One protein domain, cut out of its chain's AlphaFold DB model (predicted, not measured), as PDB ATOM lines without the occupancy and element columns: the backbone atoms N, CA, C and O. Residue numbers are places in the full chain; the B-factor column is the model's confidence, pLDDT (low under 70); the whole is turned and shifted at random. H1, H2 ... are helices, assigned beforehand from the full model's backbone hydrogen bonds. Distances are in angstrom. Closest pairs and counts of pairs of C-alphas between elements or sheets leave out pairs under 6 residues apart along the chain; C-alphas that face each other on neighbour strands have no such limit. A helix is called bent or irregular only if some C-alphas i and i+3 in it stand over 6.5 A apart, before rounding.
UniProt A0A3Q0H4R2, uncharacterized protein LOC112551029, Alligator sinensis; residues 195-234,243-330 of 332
ATOM      1  N   VAL A 195     -40.051 -19.343  23.428       78.12
ATOM      2  CA  VAL A 195     -41.392 -19.756  22.993       78.12
ATOM      3  C   VAL A 195     -42.461 -19.103  23.877       78.12
ATOM      4  O   VAL A 195     -42.410 -19.191  25.112       78.12
ATOM      5  N   SER A 196     -43.467 -18.478  23.258       83.81
ATOM      6  CA  SER A 196     -44.590 -17.874  23.988       83.81
ATOM      7  C   SER A 196     -45.393 -18.930  24.772       83.81
ATOM      8  O   SER A 196     -45.536 -20.058  24.294       83.81
ATOM      9  N   PRO A 197     -45.997 -18.608  25.934       83.06
ATOM     10  CA  PRO A 197     -46.779 -19.581  26.707       83.06
ATOM     11  C   PRO A 197     -47.929 -20.234  25.922       83.06
ATOM     12  O   PRO A 197     -48.212 -21.418  26.105       83.06
ATOM     13  N   ARG A 198     -48.580 -19.482  25.021       83.19
ATOM     14  CA  ARG A 198     -49.638 -20.011  24.144       83.19
ATOM     15  C   ARG A 198     -49.075 -21.013  23.135       83.19
ATOM     16  O   ARG A 198     -49.677 -22.063  22.929       83.19
ATOM     17  N   SER A 199     -47.916 -20.708  22.557       85.44
ATOM     18  CA  SER A 199     -47.218 -21.603  21.631       85.44
ATOM     19  C   SER A 199     -46.749 -22.879  22.331       85.44
ATOM     20  O   SER A 199     -46.920 -23.953  21.769       85.44
ATOM     21  N   ARG A 200     -46.259 -22.800  23.581       88.12
ATOM     22  CA  ARG A 200     -45.828 -23.986  24.347       88.12
ATOM     23  C   ARG A 200     -46.957 -24.989  24.563       88.12
ATOM     24  O   ARG A 200     -46.752 -26.171  24.333       88.12
ATOM     25  N   ARG A 201     -48.159 -24.532  24.943       88.31
ATOM     26  CA  ARG A 201     -49.309 -25.441  25.129       88.31
ATOM     27  C   ARG A 201     -49.701 -26.143  23.832       88.31
ATOM     28  O   ARG A 201     -49.956 -27.340  23.852       88.31
ATOM     29  N   ARG A 202     -49.744 -25.410  22.712       90.88
ATOM     30  CA  ARG A 202     -50.043 -26.002  21.397       90.88
ATOM     31  C   ARG A 202     -48.982 -27.027  21.004       90.88
ATOM     32  O   ARG A 202     -49.333 -28.151  20.682       90.88
ATOM     33  N   LEU A 203     -47.706 -26.664  21.141       92.06
ATOM     34  CA  LEU A 203     -46.585 -27.563  20.875       92.06
ATOM     35  C   LEU A 203     -46.622 -28.808  21.760       92.06
ATOM     36  O   LEU A 203     -46.363 -29.893  21.268       92.06
ATOM     37  N   MET A 204     -46.993 -28.690  23.035       94.50
ATOM     38  CA  MET A 204     -47.097 -29.847  23.923       94.50
ATOM     39  C   MET A 204     -48.205 -30.813  23.486       94.50
ATOM     40  O   MET A 204     -47.973 -32.018  23.455       94.50
ATOM     41  N   LYS A 205     -49.374 -30.302  23.071       94.88
ATOM     42  CA  LYS A 205     -50.437 -31.134  22.478       94.88
ATOM     43  C   LYS A 205     -49.949 -31.856  21.217       94.88
ATOM     44  O   LYS A 205     -50.174 -33.058  21.085       94.88
ATOM     45  N   SER A 206     -49.260 -31.139  20.327       95.56
ATOM     46  CA  SER A 206     -48.654 -31.706  19.117       95.56
ATOM     47  C   SER A 206     -47.609 -32.773  19.441       95.56
ATOM     48  O   SER A 206     -47.636 -33.855  18.867       95.56
ATOM     49  N   LEU A 207     -46.730 -32.520  20.414       95.50
ATOM     50  CA  LEU A 207     -45.710 -33.472  20.845       95.50
ATOM     51  C   LEU A 207     -46.323 -34.762  21.381       95.50
ATOM     52  O   LEU A 207     -45.830 -35.835  21.048       95.50
ATOM     53  N   VAL A 208     -47.408 -34.688  22.157       96.44
ATOM     54  CA  VAL A 208     -48.120 -35.888  22.621       96.44
ATOM     55  C   VAL A 208     -48.643 -36.703  21.437       96.44
ATOM     56  O   VAL A 208     -48.384 -37.906  21.387       96.44
ATOM     57  N   ARG A 209     -49.313 -36.069  20.461       96.50
ATOM     58  CA  ARG A 209     -49.811 -36.750  19.247       96.50
ATOM     59  C   ARG A 209     -48.683 -37.418  18.473       96.50
ATOM     60  O   ARG A 209     -48.745 -38.611  18.187       96.50
ATOM     61  N   VAL A 210     -47.620 -36.663  18.219       96.12
ATOM     62  CA  VAL A 210     -46.446 -37.105  17.462       96.12
ATOM     63  C   VAL A 210     -45.713 -38.241  18.170       96.12
ATOM     64  O   VAL A 210     -45.304 -39.192  17.512       96.12
ATOM     65  N   CYS A 211     -45.591 -38.200  19.499       95.69
ATOM     66  CA  CYS A 211     -44.978 -39.284  20.267       95.69
ATOM     67  C   CYS A 211     -45.833 -40.555  20.249       95.69
ATOM     68  O   CYS A 211     -45.284 -41.634  20.038       95.69
ATOM     69  N   CYS A 212     -47.155 -40.442  20.419       95.50
ATOM     70  CA  CYS A 212     -48.058 -41.594  20.333       95.50
ATOM     71  C   CYS A 212     -47.967 -42.254  18.953       95.50
ATOM     72  O   CYS A 212     -47.714 -43.453  18.857       95.50
ATOM     73  N   TYR A 213     -48.098 -41.451  17.894       95.69
ATOM     74  CA  TYR A 213     -47.987 -41.910  16.512       95.69
ATOM     75  C   TYR A 213     -46.619 -42.530  16.218       95.69
ATOM     76  O   TYR A 213     -46.546 -43.653  15.728       95.69
ATOM     77  N   GLY A 214     -45.532 -41.823  16.537       94.00
ATOM     78  CA  GLY A 214     -44.173 -42.255  16.221       94.00
ATOM     79  C   GLY A 214     -43.814 -43.574  16.898       94.00
ATOM     80  O   GLY A 214     -43.271 -44.465  16.246       94.00
ATOM     81  N   ILE A 215     -44.168 -43.732  18.177       93.62
ATOM     82  CA  ILE A 215     -43.899 -44.966  18.923       93.62
ATOM     83  C   ILE A 215     -44.766 -46.112  18.401       93.62
ATOM     84  O   ILE A 215     -44.228 -47.180  18.128       93.62
ATOM     85  N   LEU A 216     -46.073 -45.907  18.198       94.19
ATOM     86  CA  LEU A 216     -46.944 -46.957  17.657       94.19
ATOM     87  C   LEU A 216     -46.507 -47.400  16.261       94.19
ATOM     88  O   LEU A 216     -46.406 -48.596  16.003       94.19
ATOM     89  N   LYS A 217     -46.183 -46.448  15.382       93.69
ATOM     90  CA  LYS A 217     -45.674 -46.724  14.035       93.69
ATOM     91  C   LYS A 217     -44.355 -47.490  14.079       93.69
ATOM     92  O   LYS A 217     -44.170 -48.428  13.307       93.69
ATOM     93  N   TYR A 218     -43.446 -47.118  14.980       91.81
ATOM     94  CA  TYR A 218     -42.194 -47.841  15.173       91.81
ATOM     95  C   TYR A 218     -42.432 -49.266  15.680       91.81
ATOM     96  O   TYR A 218     -41.933 -50.211  15.079       91.81
ATOM     97  N   CYS A 219     -43.240 -49.440  16.726       91.31
ATOM     98  CA  CYS A 219     -43.560 -50.758  17.265       91.31
ATOM     99  C   CYS A 219     -44.276 -51.639  16.235       91.31
ATOM    100  O   CYS A 219     -43.983 -52.829  16.151       91.31
ATOM    101  N   LEU A 220     -45.172 -51.066  15.427       91.06
ATOM    102  CA  LEU A 220     -45.802 -51.762  14.311       91.06
ATOM    103  C   LEU A 220     -44.740 -52.235  13.332       91.06
ATOM    104  O   LEU A 220     -44.658 -53.427  13.058       91.06
ATOM    105  N   ARG A 221     -43.880 -51.326  12.869       88.00
ATOM    106  CA  ARG A 221     -42.780 -51.650  11.967       88.00
ATOM    107  C   ARG A 221     -41.925 -52.796  12.523       88.00
ATOM    108  O   ARG A 221     -41.786 -53.807  11.843       88.00
ATOM    109  N   GLU A 222     -41.415 -52.675  13.746       87.06
ATOM    110  CA  GLU A 222     -40.595 -53.708  14.398       87.06
ATOM    111  C   GLU A 222     -41.325 -55.049  14.492       87.06
ATOM    112  O   GLU A 222     -40.796 -56.066  14.051       87.06
ATOM    113  N   ARG A 223     -42.587 -55.067  14.946       87.12
ATOM    114  CA  ARG A 223     -43.387 -56.299  14.994       87.12
ATOM    115  C   ARG A 223     -43.534 -56.933  13.620       87.12
ATOM    116  O   ARG A 223     -43.410 -58.151  13.508       87.12
ATOM    117  N   LEU A 224     -43.795 -56.139  12.579       84.88
ATOM    118  CA  LEU A 224     -43.916 -56.630  11.205       84.88
ATOM    119  C   LEU A 224     -42.586 -57.219  10.695       84.88
ATOM    120  O   LEU A 224     -42.599 -58.247  10.014       84.88
ATOM    121  N   PHE A 225     -41.450 -56.618  11.065       81.94
ATOM    122  CA  PHE A 225     -40.111 -57.109  10.729       81.94
ATOM    123  C   PHE A 225     -39.745 -58.394  11.484       81.94
ATOM    124  O   PHE A 225     -39.337 -59.366  10.846       81.94
ATOM    125  N   GLU A 226     -39.934 -58.443  12.805       81.31
ATOM    126  CA  GLU A 226     -39.636 -59.608  13.657       81.31
ATOM    127  C   GLU A 226     -40.402 -60.858  13.228       81.31
ATOM    128  O   GLU A 226     -39.906 -61.982  13.294       81.31
ATOM    129  N   THR A 227     -41.639 -60.668  12.786       80.25
ATOM    130  CA  THR A 227     -42.503 -61.769  12.366       80.25
ATOM    131  C   THR A 227     -42.247 -62.194  10.920       80.25
ATOM    132  O   THR A 227     -42.804 -63.193  10.486       80.25
ATOM    133  N   CYS A 228     -41.382 -61.497  10.174       82.62
ATOM    134  CA  CYS A 228     -40.986 -61.885   8.826       82.62
ATOM    135  C   CYS A 228     -39.623 -62.589   8.826       82.62
ATOM    136  O   CYS A 228     -38.560 -61.976   8.957       82.62
ATOM    137  N   ARG A 229     -39.631 -63.901   8.570       74.38
ATOM    138  CA  ARG A 229     -38.398 -64.704   8.510       74.38
ATOM    139  C   ARG A 229     -37.435 -64.262   7.402       74.38
ATOM    140  O   ARG A 229     -36.222 -64.367   7.575       74.38
ATOM    141  N   GLY A 230     -37.964 -63.780   6.277       74.88
ATOM    142  CA  GLY A 230     -37.162 -63.225   5.185       74.88
ATOM    143  C   GLY A 230     -36.401 -61.972   5.618       74.88
ATOM    144  O   GLY A 230     -35.207 -61.853   5.333       74.88
ATOM    145  N   CYS A 231     -37.072 -61.083   6.357       79.88
ATOM    146  CA  CYS A 231     -36.484 -59.858   6.887       79.88
ATOM    147  C   CYS A 231     -35.414 -60.167   7.931       79.88
ATOM    148  O   CYS A 231     -34.304 -59.655   7.833       79.88
ATOM    149  N   LEU A 232     -35.702 -61.075   8.868       75.38
ATOM    150  CA  LEU A 232     -34.736 -61.509   9.880       75.38
ATOM    151  C   LEU A 232     -33.453 -62.094   9.276       75.38
ATOM    152  O   LEU A 232     -32.364 -61.900   9.809       75.38
ATOM    153  N   LEU A 233     -33.570 -62.835   8.173       76.94
ATOM    154  CA  LEU A 233     -32.426 -63.459   7.506       76.94
ATOM    155  C   LEU A 233     -31.730 -62.530   6.504       76.94
ATOM    156  O   LEU A 233     -30.800 -62.981   5.834       76.94
ATOM    157  N   ASN A 234     -32.176 -61.269   6.374       71.19
ATOM    158  CA  ASN A 234     -31.752 -60.339   5.324       71.19
ATOM    159  C   ASN A 234     -31.720 -61.016   3.943       71.19
ATOM    160  O   ASN A 234     -30.800 -60.810   3.150       71.19
ATOM    161  N   CYS A 243     -43.982 -60.618   5.303       76.75
ATOM    162  CA  CYS A 243     -44.500 -59.266   5.524       76.75
ATOM    163  C   CYS A 243     -45.206 -58.669   4.297       76.75
ATOM    164  O   CYS A 243     -45.960 -57.718   4.472       76.75
ATOM    165  N   LEU A 244     -44.992 -59.202   3.088       76.31
ATOM    166  CA  LEU A 244     -45.608 -58.691   1.858       76.31
ATOM    167  C   LEU A 244     -47.019 -59.237   1.615       76.31
ATOM    168  O   LEU A 244     -47.800 -58.591   0.927       76.31
ATOM    169  N   ASP A 245     -47.345 -60.390   2.201       78.12
ATOM    170  CA  ASP A 245     -48.644 -61.055   2.038       78.12
ATOM    171  C   ASP A 245     -49.657 -60.671   3.132       78.12
ATOM    172  O   ASP A 245     -50.720 -61.285   3.240       78.12
ATOM    173  N   ARG A 246     -49.337 -59.689   3.985       82.69
ATOM    174  CA  ARG A 246     -50.216 -59.311   5.099       82.69
ATOM    175  C   ARG A 246     -51.433 -58.560   4.620       82.69
ATOM    176  O   ARG A 246     -51.336 -57.643   3.810       82.69
ATOM    177  N   THR A 247     -52.567 -58.937   5.189       88.38
ATOM    178  CA  THR A 247     -53.825 -58.240   4.970       88.38
ATOM    179  C   THR A 247     -53.941 -57.041   5.907       88.38
ATOM    180  O   THR A 247     -53.306 -56.996   6.965       88.38
ATOM    181  N   ASP A 248     -54.796 -56.084   5.548       88.62
ATOM    182  CA  ASP A 248     -55.119 -54.951   6.422       88.62
ATOM    183  C   ASP A 248     -55.691 -55.419   7.770       88.62
ATOM    184  O   ASP A 248     -55.441 -54.798   8.800       88.62
ATOM    185  N   GLU A 249     -56.382 -56.563   7.794       91.56
ATOM    186  CA  GLU A 249     -56.887 -57.176   9.026       91.56
ATOM    187  C   GLU A 249     -55.745 -57.620   9.953       91.56
ATOM    188  O   GLU A 249     -55.783 -57.347  11.153       91.56
ATOM    189  N   ASP A 250     -54.684 -58.225   9.405       90.12
ATOM    190  CA  ASP A 250     -53.506 -58.630  10.187       90.12
ATOM    191  C   ASP A 250     -52.794 -57.408  10.790       90.12
ATOM    192  O   ASP A 250     -52.350 -57.424  11.946       90.12
ATOM    193  N   ILE A 251     -52.692 -56.325  10.011       91.31
ATOM    194  CA  ILE A 251     -52.116 -55.051  10.457       91.31
ATOM    195  C   ILE A 251     -52.982 -54.460  11.570       91.31
ATOM    196  O   ILE A 251     -52.465 -54.118  12.636       91.31
ATOM    197  N   ASN A 252     -54.297 -54.408  11.372       93.38
ATOM    198  CA  ASN A 252     -55.248 -53.874  12.339       93.38
ATOM    199  C   ASN A 252     -55.250 -54.662  13.649       93.38
ATOM    200  O   ASN A 252     -55.218 -54.064  14.729       93.38
ATOM    201  N   GLN A 253     -55.201 -55.992  13.588       94.00
ATOM    202  CA  GLN A 253     -55.072 -56.828  14.777       94.00
ATOM    203  C   GLN A 253     -53.742 -56.576  15.503       94.00
ATOM    204  O   GLN A 253     -53.718 -56.474  16.733       94.00
ATOM    205  N   THR A 254     -52.647 -56.411  14.754       93.38
ATOM    206  CA  THR A 254     -51.331 -56.088  15.321       93.38
ATOM    207  C   THR A 254     -51.348 -54.735  16.032       93.38
ATOM    208  O   THR A 254     -50.856 -54.637  17.155       93.38
ATOM    209  N   ILE A 255     -51.954 -53.704  15.434       94.75
ATOM    210  CA  ILE A 255     -52.091 -52.379  16.057       94.75
ATOM    211  C   ILE A 255     -52.904 -52.469  17.350       94.75
ATOM    212  O   ILE A 255     -52.482 -51.916  18.363       94.75
ATOM    213  N   ARG A 256     -54.022 -53.208  17.371       94.81
ATOM    214  CA  ARG A 256     -54.813 -53.382  18.603       94.81
ATOM    215  C   ARG A 256     -54.007 -54.051  19.710       94.81
ATOM    216  O   ARG A 256     -54.072 -53.603  20.852       94.81
ATOM    217  N   GLN A 257     -53.238 -55.089  19.380       94.62
ATOM    218  CA  GLN A 257     -52.358 -55.731  20.354       94.62
ATOM    219  C   GLN A 257     -51.289 -54.757  20.858       94.62
ATOM    220  O   GLN A 257     -51.036 -54.689  22.056       94.62
ATOM    221  N   LEU A 258     -50.713 -53.951  19.964       93.62
ATOM    222  CA  LEU A 258     -49.757 -52.918  20.344       93.62
ATOM    223  C   LEU A 258     -50.372 -51.871  21.267       93.62
ATOM    224  O   LEU A 258     -49.716 -51.501  22.225       93.62
ATOM    225  N   CYS A 259     -51.611 -51.430  21.049       92.81
ATOM    226  CA  CYS A 259     -52.287 -50.501  21.958       92.81
ATOM    227  C   CYS A 259     -52.448 -51.068  23.380       92.81
ATOM    228  O   CYS A 259     -52.405 -50.297  24.334       92.81
ATOM    229  N   ILE A 260     -52.611 -52.389  23.526       92.69
ATOM    230  CA  ILE A 260     -52.670 -53.067  24.833       92.69
ATOM    231  C   ILE A 260     -51.273 -53.162  25.460       92.69
ATOM    232  O   ILE A 260     -51.111 -52.927  26.656       92.69
ATOM    233  N   ASP A 261     -50.268 -53.497  24.651       91.25
ATOM    234  CA  ASP A 261     -48.886 -53.697  25.100       91.25
ATOM    235  C   ASP A 261     -48.131 -52.365  25.321       91.25
ATOM    236  O   ASP A 261     -47.049 -52.348  25.917       91.25
ATOM    237  N   LEU A 262     -48.657 -51.246  24.812       90.00
ATOM    238  CA  LEU A 262     -47.969 -49.961  24.801       90.00
ATOM    239  C   LEU A 262     -47.838 -49.388  26.212       90.00
ATOM    240  O   LEU A 262     -48.813 -49.034  26.871       90.00
ATOM    241  N   CYS A 263     -46.595 -49.202  26.649       87.44
ATOM    242  CA  CYS A 263     -46.320 -48.549  27.916       87.44
ATOM    243  C   CYS A 263     -46.395 -47.019  27.778       87.44
ATOM    244  O   CYS A 263     -45.606 -46.409  27.048       87.44
ATOM    245  N   MET A 264     -47.287 -46.387  28.549       87.00
ATOM    246  CA  MET A 264     -47.398 -44.922  28.627       87.00
ATOM    247  C   MET A 264     -46.098 -44.241  29.070       87.00
ATOM    248  O   MET A 264     -45.847 -43.099  28.691       87.00
ATOM    249  N   GLU A 265     -45.250 -44.937  29.827       89.12
ATOM    250  CA  GLU A 265     -43.943 -44.430  30.250       89.12
ATOM    251  C   GLU A 265     -43.034 -44.124  29.051       89.12
ATOM    252  O   GLU A 265     -42.365 -43.092  29.023       89.12
ATOM    253  N   SER A 266     -43.049 -44.971  28.018       88.56
ATOM    254  CA  SER A 266     -42.260 -44.759  26.800       88.56
ATOM    255  C   SER A 266     -42.693 -43.492  26.065       88.56
ATOM    256  O   SER A 266     -41.845 -42.708  25.632       88.56
ATOM    257  N   ILE A 267     -44.007 -43.257  25.979       91.06
ATOM    258  CA  ILE A 267     -44.562 -42.034  25.391       91.06
ATOM    259  C   ILE A 267     -44.171 -40.822  26.229       91.06
ATOM    260  O   ILE A 267     -43.671 -39.838  25.689       91.06
ATOM    261  N   LEU A 268     -44.349 -40.899  27.547       92.44
ATOM    262  CA  LEU A 268     -44.026 -39.810  28.459       92.44
ATOM    263  C   LEU A 268     -42.549 -39.418  28.370       92.44
ATOM    264  O   LEU A 268     -42.230 -38.237  28.254       92.44
ATOM    265  N   ASN A 269     -41.651 -40.400  28.348       91.94
ATOM    266  CA  ASN A 269     -40.217 -40.177  28.208       91.94
ATOM    267  C   ASN A 269     -39.868 -39.480  26.886       91.94
ATOM    268  O   ASN A 269     -39.051 -38.559  26.883       91.94
ATOM    269  N   ALA A 270     -40.507 -39.868  25.779       92.19
ATOM    270  CA  ALA A 270     -40.318 -39.204  24.490       92.19
ATOM    271  C   ALA A 270     -40.836 -37.756  24.504       92.19
ATOM    272  O   ALA A 270     -40.127 -36.843  24.072       92.19
ATOM    273  N   VAL A 271     -42.027 -37.528  25.069       94.25
ATOM    274  CA  VAL A 271     -42.620 -36.189  25.210       94.25
ATOM    275  C   VAL A 271     -41.738 -35.288  26.073       94.25
ATOM    276  O   VAL A 271     -41.501 -34.138  25.709       94.25
ATOM    277  N   MET A 272     -41.218 -35.796  27.193       93.25
ATOM    278  CA  MET A 272     -40.313 -35.041  28.063       93.25
ATOM    279  C   MET A 272     -39.006 -34.697  27.350       93.25
ATOM    280  O   MET A 272     -38.587 -33.541  27.389       93.25
ATOM    281  N   ALA A 273     -38.396 -35.664  26.658       90.44
ATOM    282  CA  ALA A 273     -37.150 -35.453  25.928       90.44
ATOM    283  C   ALA A 273     -37.304 -34.388  24.831       90.44
ATOM    284  O   ALA A 273     -36.524 -33.438  24.781       90.44
ATOM    285  N   LEU A 274     -38.335 -34.496  23.987       90.88
ATOM    286  CA  LEU A 274     -38.590 -33.513  22.930       90.88
ATOM    287  C   LEU A 274     -39.023 -32.161  23.499       90.88
ATOM    288  O   LEU A 274     -38.530 -31.121  23.067       90.88
ATOM    289  N   GLY A 275     -39.900 -32.161  24.503       91.25
ATOM    290  CA  GLY A 275     -40.382 -30.945  25.149       91.25
ATOM    291  C   GLY A 275     -39.253 -30.139  25.787       91.25
ATOM    292  O   GLY A 275     -39.234 -28.911  25.665       91.25
ATOM    293  N   TYR A 276     -38.301 -30.823  26.424       89.81
ATOM    294  CA  TYR A 276     -37.100 -30.211  26.987       89.81
ATOM    295  C   TYR A 276     -36.168 -29.686  25.886       89.81
ATOM    296  O   TYR A 276     -35.772 -28.524  25.926       89.81
ATOM    297  N   SER A 277     -35.895 -30.485  24.849       86.94
ATOM    298  CA  SER A 277     -35.077 -30.056  23.705       86.94
ATOM    299  C   SER A 277     -35.636 -28.834  22.987       86.94
ATOM    300  O   SER A 277     -34.882 -27.990  22.523       86.94
ATOM    301  N   MET A 278     -36.954 -28.708  22.901       86.62
ATOM    302  CA  MET A 278     -37.606 -27.588  22.226       86.62
ATOM    303  C   MET A 278     -37.883 -26.393  23.154       86.62
ATOM    304  O   MET A 278     -38.589 -25.470  22.752       86.62
ATOM    305  N   ASP A 279     -37.386 -26.408  24.400       86.62
ATOM    306  CA  ASP A 279     -37.656 -25.391  25.431       86.62
ATOM    307  C   ASP A 279     -39.171 -25.089  25.590       86.62
ATOM    308  O   ASP A 279     -39.598 -23.959  25.856       86.62
ATOM    309  N   CYS A 280     -40.016 -26.112  25.411       89.00
ATOM    310  CA  CYS A 280     -41.478 -25.990  25.417       89.00
ATOM    311  C   CYS A 280     -42.173 -26.875  26.463       89.00
ATOM    312  O   CYS A 280     -43.407 -26.926  26.500       89.00
ATOM    313  N   LEU A 281     -41.399 -27.529  27.336       91.69
ATOM    314  CA  LEU A 281     -41.904 -28.430  28.366       91.69
ATOM    315  C   LEU A 281     -42.895 -27.714  29.304       91.69
ATOM    316  O   LEU A 281     -42.532 -26.877  30.127       91.69
ATOM    317  N   CYS A 282     -44.171 -28.049  29.147       91.31
ATOM    318  CA  CYS A 282     -45.294 -27.597  29.964       91.31
ATOM    319  C   CYS A 282     -46.332 -28.724  30.057       91.31
ATOM    320  O   CYS A 282     -47.500 -28.578  29.689       91.31
ATOM    321  N   LEU A 283     -45.870 -29.899  30.481       91.94
ATOM    322  CA  LEU A 283     -46.715 -31.076  30.598       91.94
ATOM    323  C   LEU A 283     -47.760 -30.878  31.708       91.94
ATOM    324  O   LEU A 283     -47.467 -30.317  32.758       91.94
ATOM    325  N   THR A 284     -48.990 -31.315  31.452       93.25
ATOM    326  CA  THR A 284     -50.117 -31.205  32.387       93.25
ATOM    327  C   THR A 284     -50.901 -32.508  32.362       93.25
ATOM    328  O   THR A 284     -50.768 -33.286  31.417       93.25
ATOM    329  N   GLU A 285     -51.766 -32.723  33.349       93.31
ATOM    330  CA  GLU A 285     -52.666 -33.880  33.376       93.31
ATOM    331  C   GLU A 285     -53.539 -33.972  32.114       93.31
ATOM    332  O   GLU A 285     -53.709 -35.054  31.559       93.31
ATOM    333  N   LYS A 286     -53.984 -32.831  31.566       94.44
ATOM    334  CA  LYS A 286     -54.731 -32.781  30.295       94.44
ATOM    335  C   LYS A 286     -53.939 -33.377  29.126       94.44
ATOM    336  O   LYS A 286     -54.517 -34.034  28.268       94.44
ATOM    337  N   HIS A 287     -52.621 -33.168  29.094       94.25
ATOM    338  CA  HIS A 287     -51.747 -33.734  28.062       94.25
ATOM    339  C   HIS A 287     -51.578 -35.255  28.228       94.25
ATOM    340  O   HIS A 287     -51.530 -35.977  27.236       94.25
ATOM    341  N   LEU A 288     -51.541 -35.756  29.466       92.69
ATOM    342  CA  LEU A 288     -51.504 -37.198  29.743       92.69
ATOM    343  C   LEU A 288     -52.821 -37.876  29.354       92.69
ATOM    344  O   LEU A 288     -52.812 -38.881  28.642       92.69
ATOM    345  N   ALA A 289     -53.947 -37.282  29.754       94.62
ATOM    346  CA  ALA A 289     -55.280 -37.741  29.381       94.62
ATOM    347  C   ALA A 289     -55.464 -37.761  27.855       94.62
ATOM    348  O   ALA A 289     -56.045 -38.701  27.319       94.62
ATOM    349  N   GLN A 290     -54.903 -36.775  27.146       95.19
ATOM    350  CA  GLN A 290     -54.888 -36.751  25.684       95.19
ATOM    351  C   GLN A 290     -54.146 -37.962  25.095       95.19
ATOM    352  O   GLN A 290     -54.654 -38.576  24.162       95.19
ATOM    353  N   GLY A 291     -52.980 -38.337  25.634       94.56
ATOM    354  CA  GLY A 291     -52.245 -39.523  25.176       94.56
ATOM    355  C   GLY A 291     -53.060 -40.811  25.323       94.56
ATOM    356  O   GLY A 291     -53.165 -41.593  24.382       94.56
ATOM    357  N   VAL A 292     -53.721 -40.987  26.472       95.00
ATOM    358  CA  VAL A 292     -54.615 -42.131  26.717       95.00
ATOM    359  C   VAL A 292     -55.817 -42.112  25.766       95.00
ATOM    360  O   VAL A 292     -56.172 -43.144  25.198       95.00
ATOM    361  N   ALA A 293     -56.423 -40.943  25.547       96.25
ATOM    362  CA  ALA A 293     -57.547 -40.791  24.628       96.25
ATOM    363  C   ALA A 293     -57.170 -41.163  23.185       96.25
ATOM    364  O   ALA A 293     -57.949 -41.835  22.515       96.25
ATOM    365  N   ILE A 294     -55.968 -40.791  22.731       96.56
ATOM    366  CA  ILE A 294     -55.446 -41.161  21.408       96.56
ATOM    367  C   ILE A 294     -55.306 -42.681  21.285       96.56
ATOM    368  O   ILE A 294     -55.789 -43.263  20.319       96.56
ATOM    369  N   ILE A 295     -54.686 -43.338  22.269       95.69
ATOM    370  CA  ILE A 295     -54.497 -44.796  22.236       95.69
ATOM    371  C   ILE A 295     -55.845 -45.514  22.216       95.69
ATOM    372  O   ILE A 295     -56.047 -46.419  21.409       95.69
ATOM    373  N   ASN A 296     -56.787 -45.078  23.054       95.50
ATOM    374  CA  ASN A 296     -58.131 -45.646  23.087       95.50
ATOM    375  C   ASN A 296     -58.881 -45.420  21.771       95.50
ATOM    376  O   ASN A 296     -59.576 -46.321  21.308       95.50
ATOM    377  N   HIS A 297     -58.727 -44.248  21.151       96.81
ATOM    378  CA  HIS A 297     -59.326 -43.949  19.854       96.81
ATOM    379  C   HIS A 297     -58.836 -44.918  18.771       96.81
ATOM    380  O   HIS A 297     -59.656 -45.519  18.082       96.81
ATOM    381  N   ILE A 298     -57.521 -45.145  18.685       96.75
ATOM    382  CA  ILE A 298     -56.929 -46.109  17.745       96.75
ATOM    383  C   ILE A 298     -57.404 -47.532  18.065       96.75
ATOM    384  O   ILE A 298     -57.818 -48.270  17.172       96.75
ATOM    385  N   TYR A 299     -57.378 -47.919  19.343       96.00
ATOM    386  CA  TYR A 299     -57.755 -49.260  19.782       96.00
ATOM    387  C   TYR A 299     -59.214 -49.605  19.471       96.00
ATOM    388  O   TYR A 299     -59.503 -50.751  19.136       96.00
ATOM    389  N   LEU A 300     -60.130 -48.639  19.588       96.38
ATOM    390  CA  LEU A 300     -61.568 -48.833  19.383       96.38
ATOM    391  C   LEU A 300     -62.020 -48.588  17.937       96.38
ATOM    392  O   LEU A 300     -63.159 -48.915  17.604       96.38
ATOM    393  N   ALA A 301     -61.159 -48.038  17.078       96.62
ATOM    394  CA  ALA A 301     -61.500 -47.747  15.691       96.62
ATOM    395  C   ALA A 301     -61.914 -49.013  14.921       96.62
ATOM    396  O   ALA A 301     -61.437 -50.116  15.202       96.62
ATOM    397  N   GLY A 302     -62.791 -48.851  13.924       94.81
ATOM    398  CA  GLY A 302     -63.107 -49.918  12.970       94.81
ATOM    399  C   GLY A 302     -61.878 -50.310  12.147       94.81
ATOM    400  O   GLY A 302     -61.583 -51.494  12.018       94.81
ATOM    401  N   ASP A 303     -61.115 -49.302  11.717       95.81
ATOM    402  CA  ASP A 303     -59.821 -49.429  11.047       95.81
ATOM    403  C   ASP A 303     -58.724 -48.713  11.869       95.81
ATOM    404  O   ASP A 303     -58.519 -47.503  11.723       95.81
ATOM    405  N   PRO A 304     -58.053 -49.426  12.795       95.56
ATOM    406  CA  PRO A 304     -56.955 -48.888  13.598       95.56
ATOM    407  C   PRO A 304     -55.793 -48.314  12.785       95.56
ATOM    408  O   PRO A 304     -55.139 -47.377  13.244       95.56
ATOM    409  N   HIS A 305     -55.510 -48.860  11.601       93.88
ATOM    410  CA  HIS A 305     -54.426 -48.384  10.752       93.88
ATOM    411  C   HIS A 305     -54.738 -47.004  10.171       93.88
ATOM    412  O   HIS A 305     -53.909 -46.099  10.291       93.88
ATOM    413  N   ALA A 306     -55.945 -46.805   9.634       95.31
ATOM    414  CA  ALA A 306     -56.401 -45.478   9.218       95.31
ATOM    415  C   ALA A 306     -56.438 -44.501  10.405       95.31
ATOM    416  O   ALA A 306     -55.845 -43.425  10.336       95.31
ATOM    417  N   ALA A 307     -57.013 -44.923  11.538       96.31
ATOM    418  CA  ALA A 307     -57.105 -44.089  12.735       96.31
ATOM    419  C   ALA A 307     -55.732 -43.642  13.261       96.31
ATOM    420  O   ALA A 307     -55.591 -42.512  13.717       96.31
ATOM    421  N   LEU A 308     -54.702 -44.495  13.181       95.12
ATOM    422  CA  LEU A 308     -53.328 -44.134  13.545       95.12
ATOM    423  C   LEU A 308     -52.786 -42.995  12.668       95.12
ATOM    424  O   LEU A 308     -52.111 -42.103  13.182       95.12
ATOM    425  N   HIS A 309     -53.069 -43.015  11.365       94.06
ATOM    426  CA  HIS A 309     -52.664 -41.950  10.450       94.06
ATOM    427  C   HIS A 309     -53.438 -40.647  10.688       94.06
ATOM    428  O   HIS A 309     -52.842 -39.572  10.588       94.06
ATOM    429  N   ASP A 310     -54.700 -40.741  11.105       95.88
ATOM    430  CA  ASP A 310     -55.561 -39.590  11.402       95.88
ATOM    431  C   ASP A 310     -55.182 -38.850  12.701       95.88
ATOM    432  O   ASP A 310     -55.581 -37.701  12.909       95.88
ATOM    433  N   VAL A 311     -54.362 -39.458  13.571       95.50
ATOM    434  CA  VAL A 311     -53.845 -38.801  14.790       95.50
ATOM    435  C   VAL A 311     -52.967 -37.590  14.472       95.50
ATOM    436  O   VAL A 311     -52.893 -36.661  15.278       95.50
ATOM    437  N   ILE A 312     -52.261 -37.604  13.340       95.62
ATOM    438  CA  ILE A 312     -51.317 -36.549  12.962       95.62
ATOM    439  C   ILE A 312     -52.026 -35.496  12.120       95.62
ATOM    440  O   ILE A 312     -52.505 -35.777  11.024       95.62
ATOM    441  N   HIS A 313     -52.020 -34.253  12.594       94.19
ATOM    442  CA  HIS A 313     -52.527 -33.120  11.822       94.19
ATOM    443  C   HIS A 313     -51.426 -32.458  10.982       94.19
ATOM    444  O   HIS A 313     -50.231 -32.699  11.176       94.19
ATOM    445  N   GLU A 314     -51.815 -31.582  10.053       92.50
ATOM    446  CA  GLU A 314     -50.867 -30.839   9.209       92.50
ATOM    447  C   GLU A 314     -49.851 -30.041  10.038       92.50
ATOM    448  O   GLU A 314     -48.670 -30.002   9.687       92.50
ATOM    449  N   GLU A 315     -50.265 -29.466  11.173       91.44
ATOM    450  CA  GLU A 315     -49.355 -28.736  12.062       91.44
ATOM    451  C   GLU A 315     -48.320 -29.622  12.775       91.44
ATOM    452  O   GLU A 315     -47.301 -29.117  13.247       91.44
ATOM    453  N   ASP A 316     -48.564 -30.931  12.854       93.12
ATOM    454  CA  ASP A 316     -47.721 -31.882  13.576       93.12
ATOM    455  C   ASP A 316     -46.632 -32.484  12.677       93.12
ATOM    456  O   ASP A 316     -45.587 -32.917  13.168       93.12
ATOM    457  N   LYS A 317     -46.840 -32.487  11.353       92.50
ATOM    458  CA  LYS A 317     -45.915 -33.069  10.363       92.50
ATOM    459  C   LYS A 317     -44.463 -32.597  10.499       92.50
ATOM    460  O   LYS A 317     -43.581 -33.452  10.412       92.50
ATOM    461  N   PRO A 318     -44.166 -31.308  10.769       90.62
ATOM    462  CA  PRO A 318     -42.787 -30.855  10.959       90.62
ATOM    463  C   PRO A 318     -42.083 -31.490  12.165       90.62
ATOM    464  O   PRO A 318     -40.858 -31.472  12.230       90.62
ATOM    465  N   LEU A 319     -42.834 -32.043  13.125       90.94
ATOM    466  CA  LEU A 319     -42.284 -32.654  14.336       90.94
ATOM    467  C   LEU A 319     -42.004 -34.154  14.186       90.94
ATOM    468  O   LEU A 319     -41.238 -34.716  14.970       90.94
ATOM    469  N   VAL A 320     -42.605 -34.805  13.186       92.19
ATOM    470  CA  VAL A 320     -42.465 -36.250  12.943       92.19
ATOM    471  C   VAL A 320     -40.999 -36.682  12.763       92.19
ATOM    472  O   VAL A 320     -40.601 -37.665  13.390       92.19
ATOM    473  N   PRO A 321     -40.143 -35.957  12.016       89.94
ATOM    474  CA  PRO A 321     -38.737 -36.336  11.886       89.94
ATOM    475  C   PRO A 321     -37.987 -36.377  13.225       89.94
ATOM    476  O   PRO A 321     -37.100 -37.210  13.401       89.94
ATOM    477  N   TYR A 322     -38.352 -35.528  14.195       88.12
ATOM    478  CA  TYR A 322     -37.693 -35.506  15.504       88.12
ATOM    479  C   TYR A 322     -38.008 -36.751  16.329       88.12
ATOM    480  O   TYR A 322     -37.109 -37.292  16.971       88.12
ATOM    481  N   ILE A 323     -39.257 -37.233  16.302       89.81
ATOM    482  CA  ILE A 323     -39.608 -38.477  16.993       89.81
ATOM    483  C   ILE A 323     -39.017 -39.691  16.274       89.81
ATOM    484  O   ILE A 323     -38.489 -40.580  16.934       89.81
ATOM    485  N   GLU A 324     -39.022 -39.712  14.938       87.94
ATOM    486  CA  GLU A 324     -38.405 -40.796  14.166       87.94
ATOM    487  C   GLU A 324     -36.890 -40.860  14.423       87.94
ATOM    488  O   GLU A 324     -36.344 -41.949  14.595       87.94
ATOM    489  N   HIS A 325     -36.218 -39.712  14.552       86.12
ATOM    490  CA  HIS A 325     -34.810 -39.648  14.945       86.12
ATOM    491  C   HIS A 325     -34.588 -40.058  16.407       86.12
ATOM    492  O   HIS A 325     -33.660 -40.811  16.703       86.12
ATOM    493  N   LEU A 326     -35.433 -39.604  17.338       86.81
ATOM    494  CA  LEU A 326     -35.337 -39.972  18.754       86.81
ATOM    495  C   LEU A 326     -35.490 -41.484  18.958       86.81
ATOM    496  O   LEU A 326     -34.773 -42.083  19.758       86.81
ATOM    497  N   ILE A 327     -36.414 -42.100  18.224       85.19
ATOM    498  CA  ILE A 327     -36.627 -43.543  18.260       85.19
ATOM    499  C   ILE A 327     -35.489 -44.262  17.526       85.19
ATOM    500  O   ILE A 327     -34.912 -45.184  18.080       85.19
ATOM    501  N   GLY A 328     -35.095 -43.810  16.331       72.94
ATOM    502  CA  GLY A 328     -34.048 -44.456  15.530       72.94
ATOM    503  C   GLY A 328     -32.629 -44.349  16.105       72.94
ATOM    504  O   GLY A 328     -31.787 -45.200  15.834       72.94
ATOM    505  N   THR A 329     -32.342 -43.331  16.921       64.44
ATOM    506  CA  THR A 329     -31.069 -43.228  17.663       64.44
ATOM    507  C   THR A 329     -30.996 -44.194  18.840       64.44
ATOM    508  O   THR A 329     -29.901 -44.575  19.260       64.44
ATOM    509  N   ARG A 330     -32.149 -44.640  19.344       54.50
ATOM    510  CA  ARG A 330     -32.257 -45.786  20.236       54.50
ATOM    511  C   ARG A 330     -32.416 -47.046  19.386       54.50
ATOM    512  O   ARG A 330     -33.519 -47.545  19.207       54.50
TER     513      ARG A 330
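What this domain is: This is residues 195 to 234 and 243 to 330 of the 332 residues of the protein "uncharacterized protein LOC112551029" of Alligator sinensis (UniProt A0A3Q0H4R2). What shape do these atoms make? One long helix, H1, runs through the middle as a core, with H4, H5 and H7 packed round it at crossed angles. H3 crosses H1 farther along and also packs on H5, H6 packs across H3 and meets H5 at a corner by their link, and little H2 makes a corner at the last turn of H1. What is it made of, and how large is it? The printed part has 128 residues with seven named helices, H1 to H7 in chain order, and no named strand, an all helix class. It is compact, with a radius of gyration of the C-alphas of 15.2 A, yet elongated in outline, spanning 49 by 32 by 26 A.

Where its parts are: Where does the first helix run? H1, residues 197 to 226, goes from C-alpha 197 at (-46.779, -19.581, 26.707) to C-alpha 226 at (-39.636, -59.608, 13.657), 42.7 A. Which helices follow? H2 is residues 229 to 232, H3 residues 248 to 261 with 19.7 A, H4 residues 264 to 277 with 19.9 A, H5 residues 285 to 300 with 22.3 A, and H6 residues 304 to 310. Where is the last helix? H7, residues 317 to 329, ends with C-alpha 329 at (-31.069, -43.228, 17.663); it is irregular, but only just, with C-alphas 318 and 321 6.9 A apart.

How they stand to each other: What touches the hub, H1? With residues 204 to 215 alone it touches H4, opposite ways at a steep tilt of 50 degrees, the closest C-alphas being those of Cys 211 and Ile 267, 5.8 A apart. It touches H7 with residues 207 to 218 alone, the same way at a steep tilt of 51 degrees, closest at the C-alphas of Gly 214 and Ile 323, 6.0 A. It touches H5 with residues 204 to 212 alone, the same way at 36 degrees, only just steep, closest at the C-alphas of Val 208 and Gly 291, 6.1 A. What lies farther out? H3 touches H6, about perpendicular at 81 degrees, closest at the C-alphas of Asn 252 and Pro 304, 5.4 A. H1 and H2 only just touch, only at the corner, with 3 pairs of C-alphas within 8 A, the closest those of Phe 225 and Cys 231, 6.0 A. How do the backbones run? Every O i to N i+4 pair is within hydrogen-bond range in H1, H3, H4, H5 and H6, and 7 of 9 are in H7; H2 is too short for such a pair.

The domain as a whole: How far does it reach? The two C-alphas farthest apart are those of Pro 197 and Leu 233, 50.0 A. Is there a cut? Residues 235 to 242 are not printed, and C-alphas 234 and 243 are 12.8 A apart across it; of the links printed whole, none is long. Where is confidence low? The mean pLDDT of the printed part is 89.8, and residues 329 to 330 are under 70.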